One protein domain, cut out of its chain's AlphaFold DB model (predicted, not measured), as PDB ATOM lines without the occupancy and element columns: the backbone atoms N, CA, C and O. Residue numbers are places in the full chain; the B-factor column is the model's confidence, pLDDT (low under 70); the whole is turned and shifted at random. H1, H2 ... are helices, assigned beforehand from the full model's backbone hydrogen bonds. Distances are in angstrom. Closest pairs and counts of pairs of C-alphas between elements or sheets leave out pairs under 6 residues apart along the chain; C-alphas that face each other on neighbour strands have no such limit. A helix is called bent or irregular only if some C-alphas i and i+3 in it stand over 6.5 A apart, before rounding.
ATOM      1  N   LEU A  58     120.165 -54.699 -46.083       96.69
ATOM      2  CA  LEU A  58     121.056 -55.796 -46.455       96.69
ATOM      3  C   LEU A  58     122.016 -55.373 -47.575       96.69
ATOM      4  O   LEU A  58     123.220 -55.552 -47.415       96.69
ATOM      5  N   PHE A  59     121.523 -54.758 -48.658       96.94
ATOM      6  CA  PHE A  59     122.391 -54.252 -49.731       96.94
ATOM      7  C   PHE A  59     123.384 -53.197 -49.231       96.94
ATOM      8  O   PHE A  59     124.552 -53.244 -49.604       96.94
ATOM      9  N   GLU A  60     122.961 -52.296 -48.343       94.69
ATOM     10  CA  GLU A  60     123.854 -51.295 -47.738       94.69
ATOM     11  C   GLU A  60     124.957 -51.938 -46.878       94.69
ATOM     12  O   GLU A  60     126.091 -51.456 -46.850       94.69
ATOM     13  N   ARG A  61     124.660 -53.040 -46.173       95.69
ATOM     14  CA  ARG A  61     125.692 -53.803 -45.448       95.69
ATOM     15  C   ARG A  61     126.639 -54.524 -46.400       95.69
ATOM     16  O   ARG A  61     127.841 -54.521 -46.148       95.69
ATOM     17  N   VAL A  62     126.115 -55.113 -47.476       97.19
ATOM     18  CA  VAL A  62     126.940 -55.752 -48.509       97.19
ATOM     19  C   VAL A  62     127.882 -54.727 -49.144       97.19
ATOM     20  O   VAL A  62     129.073 -55.005 -49.237       97.19
ATOM     21  N   ASP A  63     127.410 -53.524 -49.476       95.94
ATOM     22  CA  ASP A  63     128.257 -52.464 -50.045       95.94
ATOM     23  C   ASP A  63     129.432 -52.100 -49.124       95.94
ATOM     24  O   ASP A  63     130.582 -52.074 -49.554       95.94
ATOM     25  N   LYS A  64     129.178 -51.945 -47.817       96.06
ATOM     26  CA  LYS A  64     130.237 -51.682 -46.824       96.06
ATOM     27  C   LYS A  64     131.282 -52.794 -46.758       96.06
ATOM     28  O   LYS A  64     132.466 -52.510 -46.589       96.06
ATOM     29  N   VAL A  65     130.864 -54.059 -46.866       96.62
ATOM     30  CA  VAL A  65     131.810 -55.184 -46.940       96.62
ATOM     31  C   VAL A  65     132.628 -55.089 -48.222       96.62
ATOM     32  O   VAL A  65     133.848 -55.200 -48.164       96.62
ATOM     33  N   PHE A  66     131.998 -54.799 -49.356       96.06
ATOM     34  CA  PHE A  66     132.689 -54.631 -50.633       96.06
ATOM     35  C   PHE A  66     133.724 -53.504 -50.613       96.06
ATOM     36  O   PHE A  66     134.836 -53.701 -51.103       96.06
ATOM     37  N   GLU A  67     133.426 -52.367 -49.983       96.00
ATOM     38  CA  GLU A  67     134.412 -51.298 -49.770       96.00
ATOM     39  C   GLU A  67     135.641 -51.800 -49.003       96.00
ATOM     40  O   GLU A  67     136.774 -51.450 -49.340       96.00
ATOM     41  N   LYS A  68     135.441 -52.661 -47.997       96.12
ATOM     42  CA  LYS A  68     136.542 -53.280 -47.249       96.12
ATOM     43  C   LYS A  68     137.327 -54.269 -48.100       96.12
ATOM     44  O   LYS A  68     138.553 -54.239 -48.057       96.12
ATOM     45  N   LEU A  69     136.659 -55.088 -48.908       95.88
ATOM     46  CA  LEU A  69     137.335 -56.026 -49.808       95.88
ATOM     47  C   LEU A  69     138.188 -55.293 -50.849       95.88
ATOM     48  O   LEU A  69     139.325 -55.691 -51.099       95.88
ATOM     49  N   VAL A  70     137.689 -54.184 -51.401       95.38
ATOM     50  CA  VAL A  70     138.462 -53.322 -52.308       95.38
ATOM     51  C   VAL A  70     139.691 -52.753 -51.596       95.38
ATOM     52  O   VAL A  70     140.794 -52.859 -52.129       95.38
ATOM     53  N   GLN A  71     139.527 -52.215 -50.382       94.25
ATOM     54  CA  GLN A  71     140.645 -51.691 -49.583       94.25
ATOM     55  C   GLN A  71     141.725 -52.758 -49.362       94.25
ATOM     56  O   GLN A  71     142.893 -52.510 -49.636       94.25
ATOM     57  N   VAL A  72     141.328 -53.959 -48.944       93.31
ATOM     58  CA  VAL A  72     142.232 -55.093 -48.687       93.31
ATOM     59  C   VAL A  72     142.918 -55.566 -49.968       93.31
ATOM     60  O   VAL A  72     144.084 -55.937 -49.940       93.31
ATOM     61  N   THR A  73     142.225 -55.539 -51.107       92.81
ATOM     62  CA  THR A  73     142.814 -55.943 -52.395       92.81
ATOM     63  C   THR A  73     143.848 -54.934 -52.899       92.81
ATOM     64  O   THR A  73     144.805 -55.306 -53.576       92.81
ATOM     65  N   GLN A  74     143.657 -53.651 -52.588       89.31
ATOM     66  CA  GLN A  74     144.580 -52.572 -52.951       89.31
ATOM     67  C   GLN A  74     145.745 -52.425 -51.969       89.31
ATOM     68  O   GLN A  74     146.779 -51.853 -52.326       89.31
ATOM     69  N   ASP A  75     145.578 -52.920 -50.745       87.81
ATOM     70  CA  ASP A  75     146.622 -52.934 -49.737       87.81
ATOM     71  C   ASP A  75     147.787 -53.829 -50.183       87.81
ATOM     72  O   ASP A  75     147.612 -54.958 -50.639       87.81
ATOM     73  N   ARG A  76     149.006 -53.310 -50.060       72.00
ATOM     74  CA  ARG A  76     150.220 -54.057 -50.400       72.00
ATOM     75  C   ARG A  76     150.601 -55.057 -49.311       72.00
ATOM     76  O   ARG A  76     151.369 -55.974 -49.593       72.00
ATOM     77  N   GLU A  77     150.084 -54.892 -48.095       75.88
ATOM     78  CA  GLU A  77     150.397 -55.740 -46.940       75.88
ATOM     79  C   GLU A  77     149.624 -57.067 -46.939       75.88
ATOM     80  O   GLU A  77     150.057 -58.037 -46.321       75.88
ATOM     81  N   THR A  78     148.522 -57.159 -47.686       72.81
ATOM     82  CA  THR A  78     147.639 -58.343 -47.723       72.81
ATOM     83  C   THR A  78     148.179 -59.482 -48.587       72.81
ATOM     84  O   THR A  78     147.592 -60.563 -48.626       72.81
ATOM     85  N   GLY A  79     149.324 -59.267 -49.247       74.06
ATOM     86  CA  GLY A  79     150.101 -60.318 -49.904       74.06
ATOM     87  C   GLY A  79     149.530 -60.817 -51.231       74.06
ATOM     88  O   GLY A  79     150.053 -61.792 -51.774       74.06
ATOM     89  N   PHE A  80     148.499 -60.164 -51.782       86.19
ATOM     90  CA  PHE A  80     147.991 -60.515 -53.107       86.19
ATOM     91  C   PHE A  80     149.078 -60.348 -54.168       86.19
ATOM     92  O   PHE A  80     149.711 -59.296 -54.304       86.19
ATOM     93  N   ARG A  81     149.265 -61.386 -54.986       87.75
ATOM     94  CA  ARG A  81     150.056 -61.251 -56.214       87.75
ATOM     95  C   ARG A  81     149.354 -60.272 -57.151       87.75
ATOM     96  O   ARG A  81     148.132 -60.204 -57.174       87.75
ATOM     97  N   TYR A  82     150.114 -59.566 -57.986       85.38
ATOM     98  CA  TYR A  82     149.558 -58.551 -58.890       85.38
ATOM     99  C   TYR A  82     148.387 -59.060 -59.753       85.38
ATOM    100  O   TYR A  82     147.342 -58.414 -59.821       85.38
ATOM    101  N   ASP A  83     148.534 -60.235 -60.372       89.44
ATOM    102  CA  ASP A  83     147.486 -60.821 -61.219       89.44
ATOM    103  C   ASP A  83     146.268 -61.285 -60.409       89.44
ATOM    104  O   ASP A  83     145.135 -61.182 -60.873       89.44
ATOM    105  N   GLU A  84     146.495 -61.745 -59.180       90.88
ATOM    106  CA  GLU A  84     145.435 -62.143 -58.254       90.88
ATOM    107  C   GLU A  84     144.639 -60.923 -57.775       90.88
ATOM    108  O   GLU A  84     143.411 -60.931 -57.821       90.88
ATOM    109  N   GLY A  85     145.324 -59.832 -57.423       92.25
ATOM    110  CA  GLY A  85     144.689 -58.559 -57.090       92.25
ATOM    111  C   GLY A  85     143.859 -58.009 -58.253       92.25
ATOM    112  O   GLY A  85     142.716 -57.600 -58.055       92.25
ATOM    113  N   LYS A  86     144.372 -58.073 -59.491       93.31
ATOM    114  CA  LYS A  86     143.603 -57.703 -60.694       93.31
ATOM    115  C   LYS A  86     142.357 -58.560 -60.885       93.31
ATOM    116  O   LYS A  86     141.297 -58.025 -61.209       93.31
ATOM    117  N   PHE A  87     142.490 -59.873 -60.709       94.19
ATOM    118  CA  PHE A  87     141.372 -60.801 -60.825       94.19
ATOM    119  C   PHE A  87     140.267 -60.463 -59.816       94.19
ATOM    120  O   PHE A  87     139.110 -60.291 -60.210       94.19
ATOM    121  N   TRP A  88     140.619 -60.298 -58.538       94.94
ATOM    122  CA  TRP A  88     139.644 -59.980 -57.495       94.94
ATOM    123  C   TRP A  88     139.033 -58.593 -57.662       94.94
ATOM    124  O   TRP A  88     137.817 -58.466 -57.538       94.94
ATOM    125  N   MET A  89     139.818 -57.579 -58.037       94.81
ATOM    126  CA  MET A  89     139.286 -56.244 -58.340       94.81
ATOM    127  C   MET A  89     138.229 -56.285 -59.445       94.81
ATOM    128  O   MET A  89     137.142 -55.744 -59.264       94.81
ATOM    129  N   SER A  90     138.494 -56.988 -60.551       95.25
ATOM    130  CA  SER A  90     137.517 -57.124 -61.640       95.25
ATOM    131  C   SER A  90     136.226 -57.812 -61.177       95.25
ATOM    132  O   SER A  90     135.125 -57.444 -61.596       95.25
ATOM    133  N   LYS A  91     136.344 -58.805 -60.290       95.12
ATOM    134  CA  LYS A  91     135.195 -59.520 -59.737       95.12
ATOM    135  C   LYS A  91     134.380 -58.635 -58.779       95.12
ATOM    136  O   LYS A  91     133.153 -58.628 -58.878       95.12
ATOM    137  N   LEU A  92     135.050 -57.842 -57.939       95.94
ATOM    138  CA  LEU A  92     134.429 -56.871 -57.030       95.94
ATOM    139  C   LEU A  92     133.708 -55.744 -57.787       95.94
ATOM    140  O   LEU A  92     132.591 -55.388 -57.419       95.94
ATOM    141  N   GLU A  93     134.297 -55.222 -58.866       94.50
ATOM    142  CA  GLU A  93     133.684 -54.187 -59.717       94.50
ATOM    143  C   GLU A  93     132.382 -54.673 -60.361       94.50
ATOM    144  O   GLU A  93     131.357 -53.997 -60.283       94.50
ATOM    145  N   LYS A  94     132.387 -55.881 -60.933       93.75
ATOM    146  CA  LYS A  94     131.187 -56.474 -61.538       93.75
ATOM    147  C   LYS A  94     130.057 -56.656 -60.527       93.75
ATOM    148  O   LYS A  94     128.883 -56.447 -60.826       93.75
ATOM    149  N   ASP A  95     130.399 -57.104 -59.331       95.31
ATOM    150  CA  ASP A  95     129.406 -57.358 -58.299       95.31
ATOM    151  C   ASP A  95     128.880 -56.046 -57.682       95.31
ATOM    152  O   ASP A  95     127.714 -55.990 -57.286       95.31
ATOM    153  N   ARG A  96     129.673 -54.960 -57.686       95.00
ATOM    154  CA  ARG A  96     129.216 -53.614 -57.294       95.00
ATOM    155  C   ARG A  96     128.054 -53.119 -58.156       95.00
ATOM    156  O   ARG A  96     127.095 -52.583 -57.606       95.00
ATOM    157  N   GLU A  97     128.055 -53.392 -59.461       92.12
ATOM    158  CA  GLU A  97     126.900 -53.089 -60.327       92.12
ATOM    159  C   GLU A  97     125.616 -53.786 -59.838       92.12
ATOM    160  O   GLU A  97     124.525 -53.214 -59.875       92.12
ATOM    161  N   SER A  98     125.738 -55.020 -59.332       92.38
ATOM    162  CA  SER A  98     124.601 -55.784 -58.799       92.38
ATOM    163  C   SER A  98     124.085 -55.200 -57.480       92.38
ATOM    164  O   SER A  98     122.875 -55.195 -57.249       92.38
ATOM    165  N   ILE A  99     124.977 -54.665 -56.639       95.00
ATOM    166  CA  ILE A  99     124.618 -53.975 -55.390       95.00
ATOM    167  C   ILE A  99     123.863 -52.682 -55.703       95.00
ATOM    168  O   ILE A  99     122.757 -52.480 -55.199       95.00
ATOM    169  N   GLU A 100     124.414 -51.832 -56.572       94.06
ATOM    170  CA  GLU A 100     123.803 -50.554 -56.954       94.06
ATOM    171  C   GLU A 100     122.419 -50.762 -57.575       94.06
ATOM    172  O   GLU A 100     121.441 -50.109 -57.186       94.06
ATOM    173  N   MET A 101     122.312 -51.733 -58.485       94.00
ATOM    174  CA  MET A 101     121.038 -52.135 -59.073       94.00
ATOM    175  C   MET A 101     120.063 -52.626 -57.996       94.00
ATOM    176  O   MET A 101     118.907 -52.205 -57.985       94.00
ATOM    177  N   GLY A 102     120.516 -53.471 -57.067       93.19
ATOM    178  CA  GLY A 102     119.712 -53.966 -55.950       93.19
ATOM    179  C   GLY A 102     119.123 -52.843 -55.096       93.19
ATOM    180  O   GLY A 102     117.912 -52.822 -54.862       93.19
ATOM    181  N   VAL A 103     119.941 -51.855 -54.717       93.38
ATOM    182  CA  VAL A 103     119.505 -50.673 -53.949       93.38
ATOM    183  C   VAL A 103     118.455 -49.867 -54.713       93.38
ATOM    184  O   VAL A 103     117.421 -49.499 -54.150       93.38
ATOM    185  N   GLN A 104     118.690 -49.590 -55.997       94.38
ATOM    186  CA  GLN A 104     117.750 -48.824 -56.821       94.38
ATOM    187  C   GLN A 104     116.404 -49.543 -56.968       94.38
ATOM    188  O   GLN A 104     115.347 -48.923 -56.835       94.38
ATOM    189  N   GLN A 105     116.427 -50.857 -57.202       96.00
ATOM    190  CA  GLN A 105     115.203 -51.644 -57.327       96.00
ATOM    191  C   GLN A 105     114.471 -51.780 -55.984       96.00
ATOM    192  O   GLN A 105     113.241 -51.750 -55.972       96.00
ATOM    193  N   ALA A 106     115.184 -51.875 -54.856       92.75
ATOM    194  CA  ALA A 106     114.569 -51.906 -53.527       92.75
ATOM    195  C   ALA A 106     113.808 -50.604 -53.231       92.75
ATOM    196  O   ALA A 106     112.652 -50.652 -52.805       92.75
ATOM    197  N   LYS A 107     114.399 -49.450 -53.567       92.75
ATOM    198  CA  LYS A 107     113.723 -48.144 -53.487       92.75
ATOM    199  C   LYS A 107     112.481 -48.094 -54.377       92.75
ATOM    200  O   LYS A 107     111.411 -47.706 -53.912       92.75
ATOM    201  N   LEU A 108     112.593 -48.566 -55.623       94.94
ATOM    202  CA  LEU A 108     111.454 -48.649 -56.542       94.94
ATOM    203  C   LEU A 108     110.323 -49.526 -55.985       94.94
ATOM    204  O   LEU A 108     109.157 -49.183 -56.161       94.94
ATOM    205  N   LEU A 109     110.631 -50.635 -55.307       94.31
ATOM    206  CA  LEU A 109     109.608 -51.466 -54.664       94.31
ATOM    207  C   LEU A 109     108.959 -50.795 -53.454       94.31
ATOM    208  O   LEU A 109     107.788 -51.064 -53.193       94.31
ATOM    209  N   GLY A 110     109.662 -49.904 -52.753       90.19
ATOM    210  CA  GLY A 110     109.054 -49.067 -51.716       90.19
ATOM    211  C   GLY A 110     107.915 -48.201 -52.268       90.19
ATOM    212  O   GLY A 110     106.871 -48.061 -51.631       90.19
ATOM    213  N   GLU A 111     108.077 -47.683 -53.488       92.25
ATOM    214  CA  GLU A 111     107.059 -46.880 -54.184       92.25
ATOM    215  C   GLU A 111     106.016 -47.737 -54.915       92.25
ATOM    216  O   GLU A 111     104.823 -47.428 -54.923       92.25
ATOM    217  N   LYS A 112     106.464 -48.825 -55.549       93.12
ATOM    218  CA  LYS A 112     105.653 -49.725 -56.376       93.12
ATOM    219  C   LYS A 112     105.828 -51.175 -55.915       93.12
ATOM    220  O   LYS A 112     106.465 -51.965 -56.616       93.12
ATOM    221  N   PRO A 113     105.198 -51.576 -54.794       90.50
ATOM    222  CA  PRO A 113     105.402 -52.904 -54.211       90.50
ATOM    223  C   PRO A 113     105.087 -54.060 -55.169       90.50
ATOM    224  O   PRO A 113     105.767 -55.080 -55.175       90.50
ATOM    225  N   ASN A 114     104.108 -53.895 -56.058       91.50
ATOM    226  CA  ASN A 114     103.702 -54.955 -56.984       91.50
ATOM    227  C   ASN A 114     104.540 -54.995 -58.281       91.50
ATOM    228  O   ASN A 114     104.167 -55.674 -59.240       91.50
ATOM    229  N   HIS A 115     105.661 -54.267 -58.356       94.19
ATOM    230  CA  HIS A 115     106.497 -54.225 -59.554       94.19
ATOM    231  C   HIS A 115     107.315 -55.520 -59.715       94.19
ATOM    232  O   HIS A 115     108.422 -55.674 -59.189       94.19
ATOM    233  N   LEU A 116     106.769 -56.471 -60.479       94.38
ATOM    234  CA  LEU A 116     107.336 -57.818 -60.614       94.38
ATOM    235  C   LEU A 116     108.774 -57.830 -61.154       94.38
ATOM    236  O   LEU A 116     109.602 -58.575 -60.646       94.38
ATOM    237  N   ILE A 117     109.092 -57.002 -62.157       94.81
ATOM    238  CA  ILE A 117     110.439 -56.991 -62.756       94.81
ATOM    239  C   ILE A 117     111.487 -56.549 -61.732       94.81
ATOM    240  O   ILE A 117     112.518 -57.193 -61.603       94.81
ATOM    241  N   ALA A 118     111.178 -55.519 -60.942       96.19
ATOM    242  CA  ALA A 118     112.056 -55.058 -59.864       96.19
ATOM    243  C   ALA A 118     112.262 -56.153 -58.812       96.19
ATOM    244  O   ALA A 118     113.382 -56.387 -58.364       96.19
ATOM    245  N   SER A 119     111.195 -56.889 -58.488       96.69
ATOM    246  CA  SER A 119     111.260 -58.022 -57.562       96.69
ATOM    247  C   SER A 119     112.165 -59.144 -58.088       96.69
ATOM    248  O   SER A 119     113.001 -59.657 -57.352       96.69
ATOM    249  N   ILE A 120     112.056 -59.501 -59.372       96.75
ATOM    250  CA  ILE A 120     112.930 -60.504 -60.007       96.75
ATOM    251  C   ILE A 120     114.391 -60.041 -59.987       96.75
ATOM    252  O   ILE A 120     115.280 -60.828 -59.662       96.75
ATOM    253  N   THR A 121     114.639 -58.770 -60.305       96.75
ATOM    254  CA  THR A 121     115.989 -58.198 -60.328       96.75
ATOM    255  C   THR A 121     116.639 -58.221 -58.947       96.75
ATOM    256  O   THR A 121     117.780 -58.657 -58.835       96.75
ATOM    257  N   ILE A 122     115.914 -57.838 -57.891       97.06
ATOM    258  CA  ILE A 122     116.405 -57.909 -56.504       97.06
ATOM    259  C   ILE A 122     116.735 -59.346 -56.107       97.06
ATOM    260  O   ILE A 122     117.815 -59.601 -55.578       97.06
ATOM    261  N   TYR A 123     115.830 -60.291 -56.386       97.38
ATOM    262  CA  TYR A 123     116.060 -61.705 -56.095       97.38
ATOM    263  C   TYR A 123     117.339 -62.217 -56.766       97.38
ATOM    264  O   TYR A 123     118.184 -62.828 -56.111       97.38
ATOM    265  N   LYS A 124     117.508 -61.919 -58.060       96.38
ATOM    266  CA  LYS A 124     118.706 -62.303 -58.807       96.38
ATOM    267  C   LYS A 124     119.964 -61.664 -58.215       96.38
ATOM    268  O   LYS A 124     120.926 -62.379 -57.969       96.38
ATOM    269  N   ALA A 125     119.935 -60.360 -57.942       96.81
ATOM    270  CA  ALA A 125     121.069 -59.649 -57.360       96.81
ATOM    271  C   ALA A 125     121.490 -60.262 -56.015       96.81
ATOM    272  O   ALA A 125     122.672 -60.516 -55.812       96.81
ATOM    273  N   MET A 126     120.544 -60.584 -55.125       97.69
ATOM    274  CA  MET A 126     120.872 -61.248 -53.858       97.69
ATOM    275  C   MET A 126     121.448 -62.655 -54.064       97.69
ATOM    276  O   MET A 126     122.415 -63.005 -53.398       97.69
ATOM    277  N   ARG A 127     120.914 -63.460 -54.997       96.75
ATOM    278  CA  ARG A 127     121.475 -64.793 -55.307       96.75
ATOM    279  C   ARG A 127     122.897 -64.704 -55.860       96.75
ATOM    280  O   ARG A 127     123.762 -65.468 -55.438       96.75
ATOM    281  N   ASP A 128     123.137 -63.776 -56.779       95.44
ATOM    282  CA  ASP A 128     124.461 -63.558 -57.361       95.44
ATOM    283  C   ASP A 128     125.452 -63.095 -56.278       95.44
ATOM    284  O   ASP A 128     126.554 -63.637 -56.179       95.44
ATOM    285  N   LEU A 129     125.030 -62.187 -55.391       97.06
ATOM    286  CA  LEU A 129     125.840 -61.722 -54.262       97.06
ATOM    287  C   LEU A 129     126.101 -62.814 -53.224       97.06
ATOM    288  O   LEU A 129     127.228 -62.908 -52.750       97.06
ATOM    289  N   ALA A 130     125.125 -63.662 -52.891       96.94
ATOM    290  CA  ALA A 130     125.333 -64.788 -51.979       96.94
ATOM    291  C   ALA A 130     126.433 -65.729 -52.498       96.94
ATOM    292  O   ALA A 130     127.352 -66.087 -51.759       96.94
ATOM    293  N   ASN A 131     126.397 -66.056 -53.795       96.25
ATOM    294  CA  ASN A 131     127.423 -66.877 -54.439       96.25
ATOM    295  C   ASN A 131     128.798 -66.195 -54.410       96.25
ATOM    296  O   ASN A 131     129.801 -66.827 -54.080       96.25
ATOM    297  N   SER A 132     128.855 -64.904 -54.741       96.56
ATOM    298  CA  SER A 132     130.106 -64.145 -54.718       96.56
ATOM    299  C   SER A 132     130.693 -64.017 -53.314       96.56
ATOM    300  O   SER A 132     131.875 -64.287 -53.127       96.56
ATOM    301  N   LEU A 133     129.878 -63.679 -52.312       97.25
ATOM    302  CA  LEU A 133     130.291 -63.611 -50.908       97.25
ATOM    303  C   LEU A 133     130.783 -64.977 -50.420       97.25
ATOM    304  O   LEU A 133     131.811 -65.050 -49.752       97.25
ATOM    305  N   SER A 134     130.120 -66.068 -50.813       96.69
ATOM    306  CA  SER A 134     130.602 -67.418 -50.513       96.69
ATOM    307  C   SER A 134     131.977 -67.698 -51.124       96.69
ATOM    308  O   SER A 134     132.774 -68.386 -50.489       96.69
ATOM    309  N   ALA A 135     132.267 -67.191 -52.326       96.19
ATOM    310  CA  ALA A 135     133.584 -67.322 -52.947       96.19
ATOM    311  C   ALA A 135     134.633 -66.456 -52.229       96.19
ATOM    312  O   ALA A 135     135.732 -66.929 -51.950       96.19
ATOM    313  N   TYR A 136     134.287 -65.221 -51.861       96.19
ATOM    314  CA  TYR A 136     135.179 -64.339 -51.105       96.19
ATOM    315  C   TYR A 136     135.525 -64.910 -49.731       96.19
ATOM    316  O   TYR A 136     136.670 -64.815 -49.308       96.19
ATOM    317  N   ASN A 137     134.590 -65.589 -49.069       95.19
ATOM    318  CA  ASN A 137     134.848 -66.256 -47.792       95.19
ATOM    319  C   ASN A 137     135.918 -67.356 -47.860       95.19
ATOM    320  O   ASN A 137     136.478 -67.723 -46.831       95.19
ATOM    321  N   GLN A 138     136.211 -67.888 -49.049       94.44
ATOM    322  CA  GLN A 138     137.269 -68.883 -49.243       94.44
ATOM    323  C   GLN A 138     138.657 -68.243 -49.384       94.44
ATOM    324  O   GLN A 138     139.663 -68.946 -49.330       94.44
ATOM    325  N   VAL A 139     138.724 -66.918 -49.546       93.56
ATOM    326  CA  VAL A 139     139.974 -66.160 -49.602       93.56
ATOM    327  C   VAL A 139     140.342 -65.722 -48.180       93.56
ATOM    328  O   VAL A 139     139.595 -64.944 -47.579       93.56
ATOM    329  N   PRO A 140     141.491 -66.157 -47.624       92.75
ATOM    330  CA  PRO A 140     141.854 -65.868 -46.234       92.75
ATOM    331  C   PRO A 140     141.827 -64.378 -45.874       92.75
ATOM    332  O   PRO A 140     141.331 -64.019 -44.810       92.75
ATOM    333  N   SER A 141     142.289 -63.504 -46.773       92.25
ATOM    334  CA  SER A 141     142.320 -62.051 -46.549       92.25
ATOM    335  C   SER A 141     140.931 -61.396 -46.577       92.25
ATOM    336  O   SER A 141     140.761 -60.306 -46.038       92.25
ATOM    337  N   PHE A 142     139.926 -62.034 -47.182       94.94
ATOM    338  CA  PHE A 142     138.558 -61.507 -47.276       94.94
ATOM    339  C   PHE A 142     137.623 -62.070 -46.204       94.94
ATOM    340  O   PHE A 142     136.709 -61.370 -45.764       94.94
ATOM    341  N   CYS A 143     137.859 -63.306 -45.758       93.25
ATOM    342  CA  CYS A 143     137.016 -64.014 -44.793       93.25
ATOM    343  C   CYS A 143     136.649 -63.188 -43.536       93.25
ATOM    344  O   CYS A 143     135.461 -63.153 -43.203       93.25
ATOM    345  N   PRO A 144     137.570 -62.438 -42.885       94.12
ATOM    346  CA  PRO A 144     137.236 -61.636 -41.702       94.12
ATOM    347  C   PRO A 144     136.185 -60.542 -41.939       94.12
ATOM    348  O   PRO A 144     135.540 -60.100 -40.992       94.12
ATOM    349  N   TYR A 145     136.027 -60.087 -43.183       95.25
ATOM    350  CA  TYR A 145     135.083 -59.030 -43.550       95.25
ATOM    351  C   TYR A 145     133.736 -59.582 -44.003       95.25
ATOM    352  O   TYR A 145     132.710 -58.937 -43.801       95.25
ATOM    353  N   VAL A 146     133.737 -60.758 -44.632       95.88
ATOM    354  CA  VAL A 146     132.520 -61.382 -45.157       95.88
ATOM    355  C   VAL A 146     131.782 -62.142 -44.055       95.88
ATOM    356  O   VAL A 146     130.585 -61.916 -43.868       95.88
ATOM    357  N   GLY A 147     132.473 -63.008 -43.307       92.62
ATOM    358  CA  GLY A 147     131.886 -63.776 -42.206       92.62
ATOM    359  C   GLY A 147     130.583 -64.485 -42.596       92.62
ATOM    360  O   GLY A 147     130.487 -65.108 -43.651       92.62
ATOM    361  N   ASP A 148     129.545 -64.349 -41.773       94.50
ATOM    362  CA  ASP A 148     128.250 -65.010 -41.998       94.50
ATOM    363  C   ASP A 148     127.354 -64.306 -43.037       94.50
ATOM    364  O   ASP A 148     126.251 -64.779 -43.325       94.50
ATOM    365  N   LEU A 149     127.806 -63.193 -43.632       95.69
ATOM    366  CA  LEU A 149     126.983 -62.388 -44.539       95.69
ATOM    367  C   LEU A 149     126.542 -63.171 -45.782       95.69
ATOM    368  O   LEU A 149     125.430 -62.968 -46.258       95.69
ATOM    369  N   ALA A 150     127.375 -64.084 -46.290       94.94
ATOM    370  CA  ALA A 150     127.017 -64.932 -47.430       94.94
ATOM    371  C   ALA A 150     125.750 -65.759 -47.138       94.94
ATOM    372  O   ALA A 150     124.777 -65.709 -47.894       94.94
ATOM    373  N   SER A 151     125.748 -66.450 -45.996       95.94
ATOM    374  CA  SER A 151     124.624 -67.257 -45.520       95.94
ATOM    375  C   SER A 151     123.407 -66.388 -45.206       95.94
ATOM    376  O   SER A 151     122.275 -66.770 -45.500       95.94
ATOM    377  N   GLU A 152     123.619 -65.196 -44.638       96.44
ATOM    378  CA  GLU A 152     122.528 -64.261 -44.365       96.44
ATOM    379  C   GLU A 152     121.835 -63.813 -45.661       96.44
ATOM    380  O   GLU A 152     120.607 -63.875 -45.754       96.44
ATOM    381  N   VAL A 153     122.603 -63.402 -46.678       97.62
ATOM    382  CA  VAL A 153     122.063 -62.978 -47.981       97.62
ATOM    383  C   VAL A 153     121.312 -64.124 -48.658       97.62
ATOM    384  O   VAL A 153     120.237 -63.899 -49.210       97.62
ATOM    385  N   GLU A 154     121.818 -65.356 -48.573       97.12
ATOM    386  CA  GLU A 154     121.126 -66.531 -49.107       97.12
ATOM    387  C   GLU A 154     119.763 -66.764 -48.431       97.12
ATOM    388  O   GLU A 154     118.756 -66.982 -49.113       97.12
ATOM    389  N   LEU A 155     119.700 -66.651 -47.100       96.88
ATOM    390  CA  LEU A 155     118.450 -66.777 -46.346       96.88
ATOM    391  C   LEU A 155     117.467 -65.641 -46.666       96.88
ATOM    392  O   LEU A 155     116.258 -65.866 -46.777       96.88
ATOM    393  N   TRP A 156     117.963 -64.422 -46.860       97.38
ATOM    394  CA  TRP A 156     117.118 -63.323 -47.321       97.38
ATOM    395  C   TRP A 156     116.608 -63.550 -48.746       97.38
ATOM    396  O   TRP A 156     115.441 -63.266 -49.014       97.38
ATOM    397  N   ALA A 157     117.424 -64.104 -49.643       96.81
ATOM    398  CA  ALA A 157     117.054 -64.315 -51.039       96.81
ATOM    399  C   ALA A 157     115.985 -65.400 -51.221       96.81
ATOM    400  O   ALA A 157     114.923 -65.134 -51.792       96.81
ATOM    401  N   ASP A 158     116.249 -66.615 -50.737       92.38
ATOM    402  CA  ASP A 158     115.452 -67.792 -51.091       92.38
ATOM    403  C   ASP A 158     114.262 -68.021 -50.158       92.38
ATOM    404  O   ASP A 158     113.106 -67.948 -50.594       92.38
ATOM    405  N   PRO A 159     114.457 -68.340 -48.869       92.06
ATOM    406  CA  PRO A 159     113.310 -68.580 -48.024       92.06
ATOM    407  C   PRO A 159     112.531 -67.286 -47.778       92.06
ATOM    408  O   PRO A 159     111.311 -67.338 -47.854       92.06
ATOM    409  N   VAL A 160     113.165 -66.131 -47.561       95.00
ATOM    410  CA  VAL A 160     112.415 -64.915 -47.200       95.00
ATOM    411  C   VAL A 160     111.833 -64.191 -48.412       95.00
ATOM    412  O   VAL A 160     110.611 -64.112 -48.548       95.00
ATOM    413  N   PHE A 161     112.670 -63.661 -49.301       96.00
ATOM    414  CA  PHE A 161     112.206 -62.791 -50.375       96.00
ATOM    415  C   PHE A 161     111.480 -63.574 -51.471       96.00
ATOM    416  O   PHE A 161     110.368 -63.208 -51.863       96.00
ATOM    417  N   TYR A 162     112.055 -64.684 -51.941       95.12
ATOM    418  CA  TYR A 162     111.439 -65.461 -53.013       95.12
ATOM    419  C   TYR A 162     110.073 -66.016 -52.599       95.12
ATOM    420  O   TYR A 162     109.082 -65.782 -53.293       95.12
ATOM    421  N   LYS A 163     109.974 -66.696 -51.451       92.06
ATOM    422  CA  LYS A 163     108.693 -67.284 -51.014       92.06
ATOM    423  C   LYS A 163     107.730 -66.256 -50.420       92.06
ATOM    424  O   LYS A 163     106.530 -66.366 -50.661       92.06
ATOM    425  N   GLY A 164     108.230 -65.300 -49.636       90.62
ATOM    426  CA  GLY A 164     107.405 -64.326 -48.916       90.62
ATOM    427  C   GLY A 164     106.902 -63.173 -49.783       90.62
ATOM    428  O   GLY A 164     105.853 -62.604 -49.481       90.62
ATOM    429  N   TYR A 165     107.611 -62.847 -50.869       92.81
ATOM    430  CA  TYR A 165     107.338 -61.653 -51.670       92.81
ATOM    431  C   TYR A 165     107.184 -61.951 -53.168       92.81
ATOM    432  O   TYR A 165     106.118 -61.719 -53.741       92.81
ATOM    433  N   LEU A 166     108.213 -62.512 -53.812       94.69
ATOM    434  CA  LEU A 166     108.244 -62.671 -55.272       94.69
ATOM    435  C   LEU A 166     107.238 -63.713 -55.786       94.69
ATOM    436  O   LEU A 166     106.516 -63.456 -56.748       94.69
ATOM    437  N   LEU A 167     107.162 -64.884 -55.153       91.75
ATOM    438  CA  LEU A 167     106.272 -65.963 -55.577       91.75
ATOM    439  C   LEU A 167     104.779 -65.573 -55.487       91.75
ATOM    440  O   LEU A 167     104.055 -65.840 -56.449       91.75
ATOM    441  N   PRO A 168     104.285 -64.933 -54.404       90.25
ATOM    442  CA  PRO A 168     102.936 -64.365 -54.375       90.25
ATOM    443  C   PRO A 168     102.664 -63.381 -55.520       90.25
ATOM    444  O   PRO A 168     101.633 -63.491 -56.182       90.25
ATOM    445  N   LEU A 169     103.605 -62.474 -55.812       90.62
ATOM    446  CA  LEU A 169     103.461 -61.511 -56.909       90.62
ATOM    447  C   LEU A 169     103.393 -62.185 -58.285       90.62
ATOM    448  O   LEU A 169     102.574 -61.800 -59.119       90.62
ATOM    449  N   ALA A 170     104.218 -63.206 -58.521       89.25
ATOM    450  CA  ALA A 170     104.190 -63.967 -59.767       89.25
ATOM    451  C   ALA A 170     102.830 -64.657 -59.974       89.25
ATOM    452  O   ALA A 170     102.241 -64.559 -61.049       89.25
ATOM    453  N   LYS A 171     102.280 -65.265 -58.914       87.94
ATOM    454  CA  LYS A 171     100.959 -65.912 -58.956       87.94
ATOM    455  C   LYS A 171      99.829 -64.934 -59.282       87.94
ATOM    456  O   LYS A 171      98.918 -65.302 -60.016       87.94
ATOM    457  N   LEU A 172      99.877 -63.707 -58.755       84.88
ATOM    458  CA  LEU A 172      98.873 -62.679 -59.062       84.88
ATOM    459  C   LEU A 172      98.872 -62.328 -60.556       84.88
ATOM    460  O   LEU A 172      97.809 -62.282 -61.176       84.88
ATOM    461  N   LYS A 173     100.056 -62.180 -61.158       79.19
ATOM    462  CA  LYS A 173     100.189 -61.872 -62.588       79.19
ATOM    463  C   LYS A 173      99.674 -62.999 -63.492       79.19
ATOM    464  O   LYS A 173      99.043 -62.726 -64.515       79.19
ATOM    465  N   ASP A 174      99.888 -64.256 -63.108       71.62
ATOM    466  CA  ASP A 174      99.367 -65.415 -63.847       71.62
ATOM    467  C   ASP A 174      97.830 -65.495 -63.814       71.62
ATOM    468  O   ASP A 174      97.211 -66.001 -64.753       71.62
TER     469      ASP A 174
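What this domain is: This is residues 58 to 174 of the 206 residues of an uncharacterized protein of Deltaproteobacteria bacterium (UniProt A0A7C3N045). H1, H2, H3 and H5a form an up-and-down bundle, each running against the one before; H5b bends off one end. The printed part has 117 residues with five named helices, H1 to H5 in order along the chain, which hold 98 of them, and no named strand; its class is all helix, and its outline is a rod, 53 by 21 by 19 A. It is only just compact, close to loose, the radius of gyration of the C-alphas being 15.8 A.

How they stand to each other: Start at H1, residues 58 to 74, a hairpin with H2, residues 82 to 111. H2 and H3, residues 116 to 136, form another. H5, by its hydrogen bonds one helix, is bent: C-alphas 164 and 167 are 7.0 A apart. Its arm H5a, residues 149 to 164, irregular with C-alphas 156 and 159 6.53 A apart, touches H3, closest at C-alphas 130 and 150, 4.9 A. Every O i to N i+4 pair is within hydrogen-bond range in H1, H3 and H5b, residues 167 to 174; H2 has 25 of 26, H5a 7 of 12.

Where its parts are: Find C-alpha 58 at (121.056, -55.796, -46.455). H2 runs 44.3 A; H4 is residues 143 to 146. H5b ends at (99.367, -65.415, -63.847).

The domain as a whole: The printed part has no cut; no printed residue is under 70 in pLDDT.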